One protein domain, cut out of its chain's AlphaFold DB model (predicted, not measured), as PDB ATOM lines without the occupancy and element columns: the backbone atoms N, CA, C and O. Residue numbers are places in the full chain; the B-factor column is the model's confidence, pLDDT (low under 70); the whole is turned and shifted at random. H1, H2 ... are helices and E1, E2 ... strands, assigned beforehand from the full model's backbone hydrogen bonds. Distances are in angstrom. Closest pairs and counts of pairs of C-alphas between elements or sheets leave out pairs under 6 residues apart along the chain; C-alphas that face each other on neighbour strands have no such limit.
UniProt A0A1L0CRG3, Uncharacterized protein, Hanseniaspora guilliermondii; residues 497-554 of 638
ATOM      1  N   SER A 497     149.026 140.738  91.239       87.06
ATOM      2  CA  SER A 497     147.613 140.964  90.917       87.06
ATOM      3  C   SER A 497     146.737 139.730  91.141       87.06
ATOM      4  O   SER A 497     145.594 139.855  91.591       87.06
ATOM      5  N   SER A 498     147.248 138.537  90.843       84.50
ATOM      6  CA  SER A 498     146.526 137.274  91.029       84.50
ATOM      7  C   SER A 498     146.375 136.934  92.509       84.50
ATOM      8  O   SER A 498     145.268 136.617  92.951       84.50
ATOM      9  N   ILE A 499     147.446 137.105  93.291       86.44
ATOM     10  CA  ILE A 499     147.419 136.904  94.747       86.44
ATOM     11  C   ILE A 499     146.479 137.912  95.412       86.44
ATOM     12  O   ILE A 499     145.639 137.525  96.220       86.44
ATOM     13  N   LYS A 500     146.535 139.195  95.030       89.62
ATOM     14  CA  LYS A 500     145.628 140.215  95.575       89.62
ATOM     15  C   LYS A 500     144.162 139.892  95.296       89.62
ATOM     16  O   LYS A 500     143.325 140.047  96.180       89.62
ATOM     17  N   LYS A 501     143.831 139.413  94.090       87.44
ATOM     18  CA  LYS A 501     142.463 138.980  93.753       87.44
ATOM     19  C   LYS A 501     141.993 137.828  94.644       87.44
ATOM     20  O   LYS A 501     140.846 137.841  95.077       87.44
ATOM     21  N   GLN A 502     142.852 136.847  94.923       83.50
ATOM     22  CA  GLN A 502     142.530 135.742  95.836       83.50
ATOM     23  C   GLN A 502     142.367 136.230  97.280       83.50
ATOM     24  O   GLN A 502     141.380 135.890  97.927       83.50
ATOM     25  N   PHE A 503     143.267 137.098  97.746       86.88
ATOM     26  CA  PHE A 503     143.177 137.742  99.053       86.88
ATOM     27  C   PHE A 503     141.846 138.490  99.234       86.88
ATOM     28  O   PHE A 503     141.144 138.268 100.216       86.88
ATOM     29  N   LEU A 504     141.441 139.308  98.255       87.62
ATOM     30  CA  LEU A 504     140.172 140.042  98.307       87.62
ATOM     31  C   LEU A 504     138.946 139.112  98.348       87.62
ATOM     32  O   LEU A 504     137.962 139.439  99.006       87.62
ATOM     33  N   LYS A 505     139.005 137.940  97.697       86.69
ATOM     34  CA  LYS A 505     137.926 136.934  97.735       86.69
ATOM     35  C   LYS A 505     137.762 136.267  99.102       86.69
ATOM     36  O   LYS A 505     136.660 135.835  99.422       86.69
ATOM     37  N   LEU A 506     138.827 136.163  99.901       84.19
ATOM     38  CA  LEU A 506     138.757 135.574 101.243       84.19
ATOM     39  C   LEU A 506     138.021 136.457 102.262       84.19
ATOM     40  O   LEU A 506     137.602 135.947 103.304       84.19
ATOM     41  N   GLY A 507     137.881 137.754 101.971       81.88
ATOM     42  CA  GLY A 507     137.382 138.751 102.913       81.88
ATOM     43  C   GLY A 507     138.376 139.066 104.044       81.88
ATOM     44  O   GLY A 507     139.506 138.567 104.045       81.88
ATOM     45  N   PRO A 508     137.978 139.905 105.018       82.25
ATOM     46  CA  PRO A 508     138.824 140.263 106.155       82.25
ATOM     47  C   PRO A 508     139.278 139.022 106.934       82.25
ATOM     48  O   PRO A 508     138.463 138.205 107.366       82.25
ATOM     49  N   THR A 509     140.587 138.865 107.128       81.81
ATOM     50  CA  THR A 509     141.149 137.744 107.887       81.81
ATOM     51  C   THR A 509     142.413 138.151 108.630       81.81
ATOM     52  O   THR A 509     143.174 138.990 108.163       81.81
ATOM     53  N   SER A 510     142.643 137.542 109.789       83.12
ATOM     54  CA  SER A 510     143.874 137.659 110.575       83.12
ATOM     55  C   SER A 510     144.855 136.510 110.312       83.12
ATOM     56  O   SER A 510     145.980 136.516 110.802       83.12
ATOM     57  N   ASN A 511     144.415 135.485 109.573       84.00
ATOM     58  CA  ASN A 511     145.104 134.209 109.474       84.00
ATOM     59  C   ASN A 511     145.948 134.143 108.194       84.00
ATOM     60  O   ASN A 511     145.428 133.872 107.109       84.00
ATOM     61  N   LEU A 512     147.261 134.338 108.341       82.81
ATOM     62  CA  LEU A 512     148.219 134.256 107.238       82.81
ATOM     63  C   LEU A 512     148.208 132.877 106.560       82.81
ATOM     64  O   LEU A 512     148.196 132.810 105.334       82.81
ATOM     65  N   GLN A 513     148.111 131.785 107.330       82.62
ATOM     66  CA  GLN A 513     148.065 130.426 106.775       82.62
ATOM     67  C   GLN A 513     146.848 130.230 105.867       82.62
ATOM     68  O   GLN A 513     146.941 129.554 104.846       82.62
ATOM     69  N   LYS A 514     145.709 130.853 106.196       81.81
ATOM     70  CA  LYS A 514     144.508 130.806 105.350       81.81
ATOM     71  C   LYS A 514     144.753 131.475 103.994       81.81
ATOM     72  O   LYS A 514     144.279 130.972 102.980       81.81
ATOM     73  N   ILE A 515     145.509 132.576 103.963       79.75
ATOM     74  CA  ILE A 515     145.893 133.243 102.712       79.75
ATOM     75  C   ILE A 515     146.881 132.371 101.939       79.75
ATOM     76  O   ILE A 515     146.633 132.079 100.773       79.75
ATOM     77  N   GLU A 516     147.938 131.885 102.589       80.12
ATOM     78  CA  GLU A 516     148.942 131.007 101.973       80.12
ATOM     79  C   GLU A 516     148.331 129.746 101.348       80.12
ATOM     80  O   GLU A 516     148.774 129.327 100.281       80.12
ATOM     81  N   GLN A 517     147.307 129.168 101.986       78.56
ATOM     82  CA  GLN A 517     146.552 128.013 101.487       78.56
ATOM     83  C   GLN A 517     145.565 128.373 100.368       78.56
ATOM     84  O   GLN A 517     145.278 127.535  99.517       78.56
ATOM     85  N   SER A 518     145.030 129.599 100.361       72.81
ATOM     86  CA  SER A 518     144.124 130.073  99.302       72.81
ATOM     87  C   SER A 518     144.843 130.414  98.002       72.81
ATOM     88  O   SER A 518     144.236 130.376  96.928       72.81
ATOM     89  N   VAL A 519     146.132 130.749  98.102       71.25
ATOM     90  CA  VAL A 519     146.980 130.974  96.943       71.25
ATOM     91  C   VAL A 519     147.329 129.618  96.357       71.25
ATOM     92  O   VAL A 519     148.259 128.947  96.800       71.25
ATOM     93  N   TYR A 520     146.526 129.207  95.376       63.41
ATOM     94  CA  TYR A 520     146.742 127.977  94.631       63.41
ATOM     95  C   TYR A 520     148.129 128.000  93.986       63.41
ATOM     96  O   TYR A 520     148.391 128.814  93.101       63.41
ATOM     97  N   LEU A 521     148.996 127.104  94.446       62.03
ATOM     98  CA  LEU A 521     150.223 126.727  93.754       62.03
ATOM     99  C   LEU A 521     149.879 125.603  92.783       62.03
ATOM    100  O   LEU A 521     149.044 124.752  93.108       62.03
ATOM    101  N   SER A 522     150.501 125.587  91.604       56.88
ATOM    102  CA  SER A 522     150.278 124.498  90.656       56.88
ATOM    103  C   SER A 522     150.623 123.160  91.333       56.88
ATOM    104  O   SER A 522     151.738 122.995  91.824       56.88
ATOM    105  N   PRO A 523     149.704 122.178  91.391       48.47
ATOM    106  CA  PRO A 523     149.967 120.874  91.994       48.47
ATOM    107  C   PRO A 523     150.874 120.012  91.106       48.47
ATOM    108  O   PRO A 523     151.285 118.928  91.521       48.47
ATOM    109  N   TYR A 524     151.175 120.481  89.892       45.56
ATOM    110  CA  TYR A 524     151.984 119.791  88.905       45.56
ATOM    111  C   TYR A 524     153.423 120.332  88.943       45.56
ATOM    112  O   TYR A 524     153.654 121.521  88.741       45.56
ATOM    113  N   HIS A 525     154.363 119.414  89.196       53.00
ATOM    114  CA  HIS A 525     155.827 119.560  89.160       53.00
ATOM    115  C   HIS A 525     156.479 120.389  90.285       53.00
ATOM    116  O   HIS A 525     156.396 121.613  90.355       53.00
ATOM    117  N   ILE A 526     157.247 119.691  91.136       50.66
ATOM    118  CA  ILE A 526     157.974 120.223  92.309       50.66
ATOM    119  C   ILE A 526     158.866 121.432  91.953       50.66
ATOM    120  O   ILE A 526     159.073 122.325  92.774       50.66
ATOM    121  N   ALA A 527     159.382 121.513  90.729       50.47
ATOM    122  CA  ALA A 527     160.238 122.618  90.323       50.47
ATOM    123  C   ALA A 527     159.486 123.931  90.072       50.47
ATOM    124  O   ALA A 527     159.889 124.950  90.642       50.47
ATOM    125  N   LYS A 528     158.359 123.900  89.342       59.53
ATOM    126  CA  LYS A 528     157.457 125.057  89.202       59.53
ATOM    127  C   LYS A 528     156.985 125.535  90.575       59.53
ATOM    128  O   LYS A 528     157.019 126.729  90.866       59.53
ATOM    129  N   THR A 529     156.706 124.591  91.485       59.09
ATOM    130  CA  THR A 529     156.305 124.935  92.858       59.09
ATOM    131  C   THR A 529     157.365 125.710  93.640       59.09
ATOM    132  O   THR A 529     157.011 126.438  94.560       59.09
ATOM    133  N   SER A 530     158.652 125.618  93.290       67.88
ATOM    134  CA  SER A 530     159.708 126.352  94.000       67.88
ATOM    135  C   SER A 530     159.826 127.817  93.569       67.88
ATOM    136  O   SER A 530     160.006 128.680  94.426       67.88
ATOM    137  N   GLY A 531     159.692 128.108  92.269       78.19
ATOM    138  CA  GLY A 531     159.646 129.475  91.753       78.19
ATOM    139  C   GLY A 531     158.393 130.176  92.249       78.19
ATOM    140  O   GLY A 531     158.482 131.231  92.872       78.19
ATOM    141  N   GLU A 532     157.242 129.512  92.110       79.38
ATOM    142  CA  GLU A 532     155.976 129.999  92.652       79.38
ATOM    143  C   GLU A 532     156.035 130.188  94.174       79.38
ATOM    144  O   GLU A 532     155.488 131.168  94.677       79.38
ATOM    145  N   PHE A 533     156.731 129.318  94.918       81.62
ATOM    146  CA  PHE A 533     156.934 129.494  96.358       81.62
ATOM    147  C   PHE A 533     157.740 130.755  96.673       81.62
ATOM    148  O   PHE A 533     157.312 131.527  97.526       81.62
ATOM    149  N   ILE A 534     158.872 130.978  95.994       86.94
ATOM    150  CA  ILE A 534     159.716 132.169  96.190       86.94
ATOM    151  C   ILE A 534     158.930 133.431  95.839       86.94
ATOM    152  O   ILE A 534     158.859 134.355  96.644       86.94
ATOM    153  N   THR A 535     158.306 133.465  94.660       89.00
ATOM    154  CA  THR A 535     157.522 134.614  94.202       89.00
ATOM    155  C   THR A 535     156.354 134.885  95.149       89.00
ATOM    156  O   THR A 535     156.182 136.018  95.590       89.00
ATOM    157  N   ARG A 536     155.595 133.858  95.557       88.56
ATOM    158  CA  ARG A 536     154.517 133.995  96.548       88.56
ATOM    159  C   ARG A 536     155.039 134.525  97.881       88.56
ATOM    160  O   ARG A 536     154.436 135.438  98.430       88.56
ATOM    161  N   ASP A 537     156.120 133.958  98.409       89.19
ATOM    162  CA  ASP A 537     156.708 134.365  99.689       89.19
ATOM    163  C   ASP A 537     157.154 135.834  99.661       89.19
ATOM    164  O   ASP A 537     156.801 136.596 100.561       89.19
ATOM    165  N   LEU A 538     157.832 136.259  98.588       92.38
ATOM    166  CA  LEU A 538     158.201 137.660  98.366       92.38
ATOM    167  C   LEU A 538     156.966 138.568  98.349       92.38
ATOM    168  O   LEU A 538     156.942 139.577  99.051       92.38
ATOM    169  N   ILE A 539     155.923 138.196  97.599       92.44
ATOM    170  CA  ILE A 539     154.689 138.985  97.491       92.44
ATOM    171  C   ILE A 539     153.988 139.093  98.841       92.44
ATOM    172  O   ILE A 539     153.611 140.190  99.242       92.44
ATOM    173  N   LEU A 540     153.800 137.984  99.557       91.56
ATOM    174  CA  LEU A 540     153.083 137.994 100.832       91.56
ATOM    175  C   LEU A 540     153.855 138.785 101.895       91.56
ATOM    176  O   LEU A 540     153.253 139.626 102.559       91.56
ATOM    177  N   LYS A 541     155.177 138.592 102.009       92.50
ATOM    178  CA  LYS A 541     156.028 139.351 102.945       92.50
ATOM    179  C   LYS A 541     156.049 140.842 102.643       92.50
ATOM    180  O   LYS A 541     156.086 141.654 103.560       92.50
ATOM    181  N   ARG A 542     156.050 141.203 101.361       93.94
ATOM    182  CA  ARG A 542     156.071 142.595 100.921       93.94
ATOM    183  C   ARG A 542     154.711 143.260 101.084       93.94
ATOM    184  O   ARG A 542     154.639 144.384 101.570       93.94
ATOM    185  N   CYS A 543     153.647 142.610 100.629       92.94
ATOM    186  CA  CYS A 543     152.367 143.255 100.354       92.94
ATOM    187  C   CYS A 543     151.306 143.034 101.433       92.94
ATOM    188  O   CYS A 543     150.280 143.704 101.371       92.94
ATOM    189  N   LEU A 544     151.497 142.137 102.404       90.44
ATOM    190  CA  LEU A 544     150.562 141.990 103.521       90.44
ATOM    191  C   LEU A 544     151.059 142.731 104.760       90.44
ATOM    192  O   LEU A 544     152.195 142.559 105.191       90.44
ATOM    193  N   VAL A 545     150.170 143.525 105.357       88.81
ATOM    194  CA  VAL A 545     150.417 144.243 106.612       88.81
ATOM    195  C   VAL A 545     149.323 143.889 107.607       88.81
ATOM    196  O   VAL A 545     148.140 143.885 107.260       88.81
ATOM    197  N   GLN A 546     149.715 143.590 108.843       83.94
ATOM    198  CA  GLN A 546     148.797 143.284 109.933       83.94
ATOM    199  C   GLN A 546     148.523 144.544 110.761       83.94
ATOM    200  O   GLN A 546     149.424 145.040 111.430       83.94
ATOM    201  N   ASN A 547     147.273 145.014 110.747       81.44
ATOM    202  CA  ASN A 547     146.795 146.148 111.546       81.44
ATOM    203  C   ASN A 547     145.603 145.688 112.395       81.44
ATOM    204  O   ASN A 547     144.684 145.085 111.851       81.44
ATOM    205  N   ASP A 548     145.609 145.942 113.707       75.75
ATOM    206  CA  ASP A 548     144.480 145.655 114.617       75.75
ATOM    207  C   ASP A 548     143.877 144.241 114.471       75.75
ATOM    208  O   ASP A 548     142.663 144.044 114.478       75.75
ATOM    209  N   ASN A 549     144.743 143.231 114.324       78.12
ATOM    210  CA  ASN A 549     144.379 141.830 114.063       78.12
ATOM    211  C   ASN A 549     143.664 141.566 112.726       78.12
ATOM    212  O   ASN A 549     143.036 140.525 112.578       78.12
ATOM    213  N   VAL A 550     143.791 142.434 111.724       86.00
ATOM    214  CA  VAL A 550     143.307 142.198 110.357       86.00
ATOM    215  C   VAL A 550     144.458 142.378 109.369       86.00
ATOM    216  O   VAL A 550     145.208 143.352 109.420       86.00
ATOM    217  N   LEU A 551     144.617 141.418 108.459       89.00
ATOM    218  CA  LEU A 551     145.550 141.538 107.345       89.00
ATOM    219  C   LEU A 551     144.946 142.445 106.279       89.00
ATOM    220  O   LEU A 551     143.778 142.318 105.910       89.00
ATOM    221  N   SER A 552     145.765 143.352 105.769       90.19
ATOM    222  CA  SER A 552     145.412 144.293 104.715       90.19
ATOM    223  C   SER A 552     146.481 144.291 103.631       90.19
ATOM    224  O   SER A 552     147.639 143.943 103.873       90.19
ATOM    225  N   TRP A 553     146.084 144.670 102.417       91.19
ATOM    226  CA  TRP A 553     147.032 144.849 101.326       91.19
ATOM    227  C   TRP A 553     147.745 146.191 101.487       91.19
ATOM    228  O   TRP A 553     147.093 147.239 101.525       91.19
ATOM    229  N   LYS A 554     149.076 146.160 101.550       91.88
ATOM    230  CA  LYS A 554     149.936 147.335 101.651       91.88
ATOM    231  C   LYS A 554     149.640 148.291 100.505       91.88
ATOM    232  O   LYS A 554     149.569 147.892  99.344       91.88
TER     233      LYS A 554
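AT A GLANCE: This is residues 497 to 554 of the 638 residues of an uncharacterized protein of Hanseniaspora guilliermondii (UniProt A0A1L0CRG3). One long helix, H3, leads directly into a small hairpin of two strands, E1 and E2, and together they make the long side of the model; two short helices, H1 and H2, set about perpendicular to each other, form a pair along one side of it. At the far end from the hairpin, residues 523 to 528, of which 526 to 528 belong to H3, stick out free. The printed part has 58 residues, with three named helices and two named strands in the order H1, H2, H3, E1, E2; the sheet, in the order E1 - E2, is antiparallel and the class is mostly helix. The whole is compact, with a radius of gyration of the C-alphas of 11.7 A, and spans 38 by 19 by 19 A, only just a rod.

HOW THE PARTS SIT: Start at H1, residues 497 to 506, and pass a tight link to H2, residues 512 to 518. They touch, about perpendicular at 75 degrees; the closest C-alphas are those of Phe 503 and Ile 515, 6.4 A apart. A short link leads to H3, residues 526 to 543. H2 and H3 are near each other, with 6 pairs of C-alphas within 10 A but no pair within 8 A. H1 and H3 are close but not clearly touching, about perpendicular at 73 degrees, the closest C-alphas being those of Ile 499 and Arg 536, 7.9 A apart. Next come E1, residues 544 to 547, and E2, residues 550 to 553, an antiparallel hairpin at 140 degrees. Look there for N 545 and O 552 at 3.0 A and N 550 and O 547 at 2.8 A, both within hydrogen-bond range. The closest C-alphas of H1 and E2, those of Lys 500 and Trp 553, are 7.5 A apart. H1 and E1 are apart, as are H2 and E1. Every O i to N i+4 pair is within hydrogen-bond range in H1 and H2, and 13 of 14 are in H3.

IN THESE COORDINATES: Find C-alpha 497 at (147.613, 140.964, 90.917); from there H1 runs 14.6 A to C-alpha 506. H2 measures 9.9 A from Leu 512 to Ser 518. Find C-alpha 526 at (157.974, 120.223, 92.309), where H3 begins its 25.0 A to Cys 543. E1 spans 9.8 A and E2 10.1 A, ending at C-alpha 553 at (147.032, 144.849, 101.326).

THE WHOLE: The two C-alphas farthest apart, those of His 525 and Asp 548, are 38.2 A from each other. The printed part has no cut, and no link is long. The mean pLDDT of the printed part is 79.6; residues 520 to 530 are under 70.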